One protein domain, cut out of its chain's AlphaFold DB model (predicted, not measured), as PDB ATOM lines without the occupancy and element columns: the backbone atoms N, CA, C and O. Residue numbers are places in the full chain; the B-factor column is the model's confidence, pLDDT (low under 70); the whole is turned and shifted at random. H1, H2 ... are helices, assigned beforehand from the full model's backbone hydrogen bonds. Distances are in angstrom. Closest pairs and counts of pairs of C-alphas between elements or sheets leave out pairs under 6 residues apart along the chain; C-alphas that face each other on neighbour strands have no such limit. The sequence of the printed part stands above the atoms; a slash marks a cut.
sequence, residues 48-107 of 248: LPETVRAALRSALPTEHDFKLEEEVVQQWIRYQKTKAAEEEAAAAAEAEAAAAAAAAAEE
ATOM      1  N   LEU A  48     -25.126 -16.169  18.147       51.31
ATOM      2  CA  LEU A  48     -25.675 -17.185  17.225       51.31
ATOM      3  C   LEU A  48     -25.590 -16.730  15.752       51.31
ATOM      4  O   LEU A  48     -25.946 -15.583  15.484       51.31
ATOM      5  N   PRO A  49     -25.232 -17.571  14.771       63.44
ATOM      6  CA  PRO A  49     -25.270 -17.176  13.361       63.44
ATOM      7  C   PRO A  49     -26.627 -16.546  13.007       63.44
ATOM      8  O   PRO A  49     -27.668 -17.073  13.411       63.44
ATOM      9  N   GLU A  50     -26.642 -15.414  12.289       56.22
ATOM     10  CA  GLU A  50     -27.892 -14.691  11.980       56.22
ATOM     11  C   GLU A  50     -28.940 -15.588  11.315       56.22
ATOM     12  O   GLU A  50     -30.131 -15.409  11.536       56.22
ATOM     13  N   THR A  51     -28.508 -16.605  10.572       59.44
ATOM     14  CA  THR A  51     -29.373 -17.616   9.956       59.44
ATOM     15  C   THR A  51     -30.144 -18.460  10.972       59.44
ATOM     16  O   THR A  51     -31.292 -18.816  10.720       59.44
ATOM     17  N   VAL A  52     -29.548 -18.763  12.126       59.75
ATOM     18  CA  VAL A  52     -30.192 -19.520  13.210       59.75
ATOM     19  C   VAL A  52     -31.114 -18.603  14.014       59.75
ATOM     20  O   VAL A  52     -32.256 -18.976  14.281       59.75
ATOM     21  N   ARG A  53     -30.675 -17.367  14.303       57.66
ATOM     22  CA  ARG A  53     -31.521 -16.338  14.939       57.66
ATOM     23  C   ARG A  53     -32.740 -15.983  14.088       57.66
ATOM     24  O   ARG A  53     -33.834 -15.840  14.618       57.66
ATOM     25  N   ALA A  54     -32.579 -15.859  12.773       58.91
ATOM     26  CA  ALA A  54     -33.674 -15.559  11.855       58.91
ATOM     27  C   ALA A  54     -34.678 -16.716  11.749       58.91
ATOM     28  O   ALA A  54     -35.882 -16.471  11.689       58.91
ATOM     29  N   ALA A  55     -34.202 -17.966  11.771       58.09
ATOM     30  CA  ALA A  55     -35.068 -19.140  11.759       58.09
ATOM     31  C   ALA A  55     -35.924 -19.233  13.034       58.09
ATOM     32  O   ALA A  55     -37.136 -19.421  12.930       58.09
ATOM     33  N   LEU A  56     -35.325 -19.022  14.211       53.56
ATOM     34  CA  LEU A  56     -36.031 -19.037  15.499       53.56
ATOM     35  C   LEU A  56     -37.027 -17.871  15.631       53.56
ATOM     36  O   LEU A  56     -38.196 -18.094  15.939       53.56
ATOM     37  N   ARG A  57     -36.621 -16.649  15.261       56.78
ATOM     38  CA  ARG A  57     -37.461 -15.436  15.315       56.78
ATOM     39  C   ARG A  57     -38.670 -15.468  14.367       56.78
ATOM     40  O   ARG A  57     -39.638 -14.750  14.588       56.78
ATOM     41  N   SER A  58     -38.623 -16.274  13.302       54.69
ATOM     42  CA  SER A  58     -39.738 -16.420  12.348       54.69
ATOM     43  C   SER A  58     -40.817 -17.414  12.789       54.69
ATOM     44  O   SER A  58     -41.915 -17.401  12.234       54.69
ATOM     45  N   ALA A  59     -40.514 -18.281  13.760       52.69
ATOM     46  CA  ALA A  59     -41.341 -19.440  14.083       52.69
ATOM     47  C   ALA A  59     -42.236 -19.257  15.322       52.69
ATOM     48  O   ALA A  59     -43.030 -20.148  15.615       52.69
ATOM     49  N   LEU A  60     -42.115 -18.151  16.064       45.91
ATOM     50  CA  LEU A  60     -42.491 -18.138  17.480       45.91
ATOM     51  C   LEU A  60     -42.972 -16.740  17.967       45.91
ATOM     52  O   LEU A  60     -42.236 -15.762  17.796       45.91
ATOM     53  N   PRO A  61     -44.216 -16.589  18.494       46.16
ATOM     54  CA  PRO A  61     -44.742 -15.314  18.981       46.16
ATOM     55  C   PRO A  61     -44.688 -15.152  20.519       46.16
ATOM     56  O   PRO A  61     -45.371 -15.845  21.267       46.16
ATOM     57  N   THR A  62     -44.030 -14.064  20.943       50.91
ATOM     58  CA  THR A  62     -44.114 -13.343  22.238       50.91
ATOM     59  C   THR A  62     -43.752 -14.095  23.536       50.91
ATOM     60  O   THR A  62     -44.482 -14.943  24.032       50.91
ATOM     61  N   GLU A  63     -42.642 -13.638  24.138       51.25
ATOM     62  CA  GLU A  63     -42.122 -13.806  25.517       51.25
ATOM     63  C   GLU A  63     -41.852 -15.218  26.064       51.25
ATOM     64  O   GLU A  63     -40.855 -15.394  26.767       51.25
ATOM     65  N   HIS A  64     -42.631 -16.241  25.713       47.47
ATOM     66  CA  HIS A  64     -42.357 -17.625  26.129       47.47
ATOM     67  C   HIS A  64     -41.157 -18.254  25.384       47.47
ATOM     68  O   HIS A  64     -40.626 -19.283  25.808       47.47
ATOM     69  N   ASP A  65     -40.696 -17.587  24.323       49.88
ATOM     70  CA  ASP A  65     -39.733 -18.087  23.340       49.88
ATOM     71  C   ASP A  65     -38.271 -17.775  23.645       49.88
ATOM     72  O   ASP A  65     -37.394 -18.504  23.193       49.88
ATOM     73  N   PHE A  66     -37.979 -16.762  24.467       52.25
ATOM     74  CA  PHE A  66     -36.591 -16.446  24.828       52.25
ATOM     75  C   PHE A  66     -35.936 -17.573  25.631       52.25
ATOM     76  O   PHE A  66     -34.763 -17.867  25.427       52.25
ATOM     77  N   LYS A  67     -36.703 -18.261  26.489       55.50
ATOM     78  CA  LYS A  67     -36.211 -19.443  27.217       55.50
ATOM     79  C   LYS A  67     -35.946 -20.625  26.287       55.50
ATOM     80  O   LYS A  67     -34.989 -21.359  26.499       55.50
ATOM     81  N   LEU A  68     -36.769 -20.794  25.254       54.06
ATOM     82  CA  LEU A  68     -36.638 -21.875  24.277       54.06
ATOM     83  C   LEU A  68     -35.472 -21.615  23.310       54.06
ATOM     84  O   LEU A  68     -34.707 -22.530  23.016       54.06
ATOM     85  N   GLU A  69     -35.271 -20.363  22.880       60.66
ATOM     86  CA  GLU A  69     -34.058 -19.945  22.163       60.66
ATOM     87  C   GLU A  69     -32.806 -20.180  23.015       60.66
ATOM     88  O   GLU A  69     -31.840 -20.767  22.531       60.66
ATOM     89  N   GLU A  70     -32.821 -19.781  24.289       66.31
ATOM     90  CA  GLU A  70     -31.684 -19.953  25.195       66.31
ATOM     91  C   GLU A  70     -31.355 -21.436  25.439       66.31
ATOM     92  O   GLU A  70     -30.185 -21.826  25.399       66.31
ATOM     93  N   GLU A  71     -32.363 -22.295  25.599       69.69
ATOM     94  CA  GLU A  71     -32.173 -23.744  25.729       69.69
ATOM     95  C   GLU A  71     -31.579 -24.372  24.462       69.69
ATOM     96  O   GLU A  71     -30.642 -25.170  24.557       69.69
ATOM     97  N   VAL A  72     -32.050 -23.980  23.274       70.12
ATOM     98  CA  VAL A  72     -31.516 -24.471  21.991       70.12
ATOM     99  C   VAL A  72     -30.071 -24.007  21.781       70.12
ATOM    100  O   VAL A  72     -29.227 -24.789  21.341       70.12
ATOM    101  N   VAL A  73     -29.749 -22.765  22.153       73.75
ATOM    102  CA  VAL A  73     -28.378 -22.234  22.125       73.75
ATOM    103  C   VAL A  73     -27.471 -23.017  23.062       73.75
ATOM    104  O   VAL A  73     -26.404 -23.472  22.653       73.75
ATOM    105  N   GLN A  74     -27.898 -23.220  24.306       74.50
ATOM    106  CA  GLN A  74     -27.136 -23.969  25.301       74.50
ATOM    107  C   GLN A  74     -26.930 -25.425  24.870       74.50
ATOM    108  O   GLN A  74     -25.842 -25.975  25.048       74.50
ATOM    109  N   GLN A  75     -27.937 -26.053  24.260       75.31
ATOM    110  CA  GLN A  75     -27.833 -27.413  23.742       75.31
ATOM    111  C   GLN A  75     -26.866 -27.492  22.552       75.31
ATOM    112  O   GLN A  75     -26.052 -28.414  22.490       75.31
ATOM    113  N   TRP A  76     -26.878 -26.499  21.659       81.38
ATOM    114  CA  TRP A  76     -25.928 -26.408  20.551       81.38
ATOM    115  C   TRP A  76     -24.492 -26.168  21.034       81.38
ATOM    116  O   TRP A  76     -23.574 -26.844  20.576       81.38
ATOM    117  N   ILE A  77     -24.283 -25.285  22.016       76.81
ATOM    118  CA  ILE A  77     -22.962 -25.055  22.626       76.81
ATOM    119  C   ILE A  77     -22.453 -26.335  23.303       76.81
ATOM    120  O   ILE A  77     -21.286 -26.694  23.141       76.81
ATOM    121  N   ARG A  78     -23.313 -27.059  24.034       81.12
ATOM    122  CA  ARG A  78     -22.963 -28.360  24.635       81.12
ATOM    123  C   ARG A  78     -22.597 -29.393  23.570       81.12
ATOM    124  O   ARG A  78     -21.612 -30.110  23.738       81.12
ATOM    125  N   TYR A  79     -23.340 -29.441  22.468       78.94
ATOM    126  CA  TYR A  79     -23.039 -30.322  21.342       78.94
ATOM    127  C   TYR A  79     -21.692 -29.983  20.684       78.94
ATOM    128  O   TYR A  79     -20.885 -30.873  20.447       78.94
ATOM    129  N   GLN A  80     -21.388 -28.704  20.457       81.94
ATOM    130  CA  GLN A  80     -20.095 -28.313  19.884       81.94
ATOM    131  C   GLN A  80     -18.925 -28.612  20.824       81.94
ATOM    132  O   GLN A  80     -17.880 -29.065  20.373       81.94
ATOM    133  N   LYS A  81     -19.103 -28.419  22.137       81.06
ATOM    134  CA  LYS A  81     -18.080 -28.765  23.135       81.06
ATOM    135  C   LYS A  81     -17.822 -30.270  23.201       81.06
ATOM    136  O   LYS A  81     -16.670 -30.677  23.269       81.06
ATOM    137  N   THR A  82     -18.876 -31.085  23.158       79.56
ATOM    138  CA  THR A  82     -18.745 -32.553  23.140       79.56
ATOM    139  C   THR A  82     -18.114 -33.039  21.842       79.56
ATOM    140  O   THR A  82     -17.157 -33.799  21.896       79.56
ATOM    141  N   LYS A  83     -18.538 -32.513  20.687       79.56
ATOM    142  CA  LYS A  83     -17.935 -32.844  19.389       79.56
ATOM    143  C   LYS A  83     -16.457 -32.442  19.306       79.56
ATOM    144  O   LYS A  83     -15.653 -33.200  18.777       79.56
ATOM    145  N   ALA A  84     -16.094 -31.268  19.824       75.75
ATOM    146  CA  ALA A  84     -14.702 -30.822  19.868       75.75
ATOM    147  C   ALA A  84     -13.845 -31.713  20.782       75.75
ATOM    148  O   ALA A  84     -12.733 -32.064  20.404       75.75
ATOM    149  N   ALA A  85     -14.377 -32.125  21.939       77.50
ATOM    150  CA  ALA A  85     -13.694 -33.054  22.838       77.50
ATOM    151  C   ALA A  85     -13.537 -34.461  22.226       77.50
ATOM    152  O   ALA A  85     -12.506 -35.097  22.419       77.50
ATOM    153  N   GLU A  86     -14.526 -34.940  21.464       82.38
ATOM    154  CA  GLU A  86     -14.439 -36.207  20.723       82.38
ATOM    155  C   GLU A  86     -13.399 -36.148  19.592       82.38
ATOM    156  O   GLU A  86     -12.621 -37.086  19.437       82.38
ATOM    157  N   GLU A  87     -13.340 -35.050  18.829       79.75
ATOM    158  CA  GLU A  87     -12.312 -34.852  17.794       79.75
ATOM    159  C   GLU A  87     -10.904 -34.726  18.394       79.75
ATOM    160  O   GLU A  87      -9.957 -35.283  17.842       79.75
ATOM    161  N   GLU A  88     -10.755 -34.044  19.532       80.06
ATOM    162  CA  GLU A  88      -9.474 -33.940  20.240       80.06
ATOM    163  C   GLU A  88      -9.016 -35.302  20.781       80.06
ATOM    164  O   GLU A  88      -7.858 -35.680  20.602       80.06
ATOM    165  N   ALA A  89      -9.932 -36.084  21.362       81.12
ATOM    166  CA  ALA A  89      -9.646 -37.441  21.817       81.12
ATOM    167  C   ALA A  89      -9.282 -38.379  20.653       81.12
ATOM    168  O   ALA A  89      -8.358 -39.183  20.776       81.12
ATOM    169  N   ALA A  90      -9.965 -38.256  19.510       85.06
ATOM    170  CA  ALA A  90      -9.652 -39.028  18.312       85.06
ATOM    171  C   ALA A  90      -8.267 -38.673  17.745       85.06
ATOM    172  O   ALA A  90      -7.494 -39.574  17.425       85.06
ATOM    173  N   ALA A  91      -7.922 -37.384  17.683       87.38
ATOM    174  CA  ALA A  91      -6.608 -36.934  17.227       87.38
ATOM    175  C   ALA A  91      -5.477 -37.389  18.168       87.38
ATOM    176  O   ALA A  91      -4.403 -37.766  17.702       87.38
ATOM    177  N   ALA A  92      -5.716 -37.392  19.484       88.81
ATOM    178  CA  ALA A  92      -4.761 -37.914  20.459       88.81
ATOM    179  C   ALA A  92      -4.537 -39.425  20.287       88.81
ATOM    180  O   ALA A  92      -3.391 -39.869  20.270       88.81
ATOM    181  N   ALA A  93      -5.608 -40.199  20.087       86.81
ATOM    182  CA  ALA A  93      -5.515 -41.636  19.833       86.81
ATOM    183  C   ALA A  93      -4.803 -41.952  18.505       86.81
ATOM    184  O   ALA A  93      -4.024 -42.900  18.432       86.81
ATOM    185  N   GLU A  94      -5.028 -41.150  17.461       87.00
ATOM    186  CA  GLU A  94      -4.325 -41.289  16.181       87.00
ATOM    187  C   GLU A  94      -2.830 -40.968  16.319       87.00
ATOM    188  O   GLU A  94      -1.990 -41.700  15.796       87.00
ATOM    189  N   ALA A  95      -2.481 -39.925  17.079       86.94
ATOM    190  CA  ALA A  95      -1.091 -39.587  17.372       86.94
ATOM    191  C   ALA A  95      -0.389 -40.677  18.201       86.94
ATOM    192  O   ALA A  95       0.761 -41.015  17.923       86.94
ATOM    193  N   GLU A  96      -1.079 -41.258  19.184       88.31
ATOM    194  CA  GLU A  96      -0.564 -42.372  19.985       88.31
ATOM    195  C   GLU A  96      -0.363 -43.633  19.133       88.31
ATOM    196  O   GLU A  96       0.693 -44.262  19.200       88.31
ATOM    197  N   ALA A  97      -1.319 -43.962  18.261       90.38
ATOM    198  CA  ALA A  97      -1.194 -45.080  17.329       90.38
ATOM    199  C   ALA A  97      -0.040 -44.878  16.331       90.38
ATOM    200  O   ALA A  97       0.707 -45.816  16.053       90.38
ATOM    201  N   ALA A  98       0.144 -43.655  15.824       87.75
ATOM    202  CA  ALA A  98       1.263 -43.316  14.949       87.75
ATOM    203  C   ALA A  98       2.615 -43.433  15.672       87.75
ATOM    204  O   ALA A  98       3.569 -43.964  15.104       87.75
ATOM    205  N   ALA A  99       2.695 -42.995  16.933       88.12
ATOM    206  CA  ALA A  99       3.897 -43.138  17.751       88.12
ATOM    207  C   ALA A  99       4.217 -44.611  18.057       88.12
ATOM    208  O   ALA A  99       5.372 -45.021  17.954       88.12
ATOM    209  N   ALA A 100       3.204 -45.426  18.366       87.81
ATOM    210  CA  ALA A 100       3.371 -46.861  18.582       87.81
ATOM    211  C   ALA A 100       3.833 -47.589  17.306       87.81
ATOM    212  O   ALA A 100       4.724 -48.432  17.366       87.81
ATOM    213  N   ALA A 101       3.276 -47.230  16.143       88.00
ATOM    214  CA  ALA A 101       3.706 -47.776  14.857       88.00
ATOM    215  C   ALA A 101       5.151 -47.381  14.512       88.00
ATOM    216  O   ALA A 101       5.908 -48.212  14.014       88.00
ATOM    217  N   ALA A 102       5.553 -46.141  14.809       85.38
ATOM    218  CA  ALA A 102       6.932 -45.692  14.629       85.38
ATOM    219  C   ALA A 102       7.906 -46.455  15.544       85.38
ATOM    220  O   ALA A 102       8.932 -46.931  15.066       85.38
ATOM    221  N   ALA A 103       7.558 -46.647  16.820       86.44
ATOM    222  CA  ALA A 103       8.376 -47.416  17.759       86.44
ATOM    223  C   ALA A 103       8.533 -48.888  17.332       86.44
ATOM    224  O   ALA A 103       9.637 -49.426  17.371       86.44
ATOM    225  N   ALA A 104       7.455 -49.524  16.859       87.81
ATOM    226  CA  ALA A 104       7.511 -50.892  16.341       87.81
ATOM    227  C   ALA A 104       8.384 -51.003  15.077       87.81
ATOM    228  O   ALA A 104       9.145 -51.957  14.934       87.81
ATOM    229  N   ALA A 105       8.317 -50.013  14.180       89.12
ATOM    230  CA  ALA A 105       9.159 -49.974  12.986       89.12
ATOM    231  C   ALA A 105      10.648 -49.777  13.326       89.12
ATOM    232  O   ALA A 105      11.507 -50.362  12.665       89.12
ATOM    233  N   GLU A 106      10.970 -48.985  14.353       87.19
ATOM    234  CA  GLU A 106      12.346 -48.842  14.845       87.19
ATOM    235  C   GLU A 106      12.877 -50.149  15.453       87.19
ATOM    236  O   GLU A 106      14.023 -50.520  15.192       87.19
ATOM    237  N   GLU A 107      12.051 -50.877  16.208       85.75
ATOM    238  CA  GLU A 107      12.419 -52.183  16.765       85.75
ATOM    239  C   GLU A 107      12.646 -53.230  15.663       85.75
ATOM    240  O   GLU A 107      13.651 -53.945  15.681       85.75
TER     241      GLU A 107
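AT A GLANCE: This is residues 48 to 107 of the 248 residues of the protein "Hypothetical protein" of Rhizochromulina marina (UniProt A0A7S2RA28). One long straight helix, H2, makes the rod, and the short helix H1 folds back beside its first part, giving a small head at one end. From residue 78 to 107, H2 sticks out free of the rest. The printed part has 60 residues with two named helices, H1 then H2, and no named strand; the class is all helix. It is extended, with a radius of gyration of the C-alphas of 20.9 A, and spans 69 by 18 by 11 A.

HOW THE PARTS SIT: H2, residues 65 to 107, and H1, residues 50 to 58, are close but not clearly touching; their closest C-alphas, those of Glu 69 and Leu 56, are 7.0 A apart. They run opposite ways at a shallow tilt of 34 degrees, only just short of steep. In H1 and H2 every O i to N i+4 pair is within hydrogen-bond range.

IN THESE COORDINATES: H2 measures 62.7 A from C-alpha 65 at (-39.733, -18.087, 23.340) to C-alpha 107 at (12.419, -52.183, 16.765). H1 measures 12.0 A and begins with C-alpha 50 at (-27.892, -14.691, 11.980).

THE WHOLE: The two C-alphas farthest apart, those of Thr 62 and Glu 107, are 68.8 A apart. The printed part has no cut, and the link from H1 to H2 is short. The model's pLDDT is under 70 for residues 48 to 71.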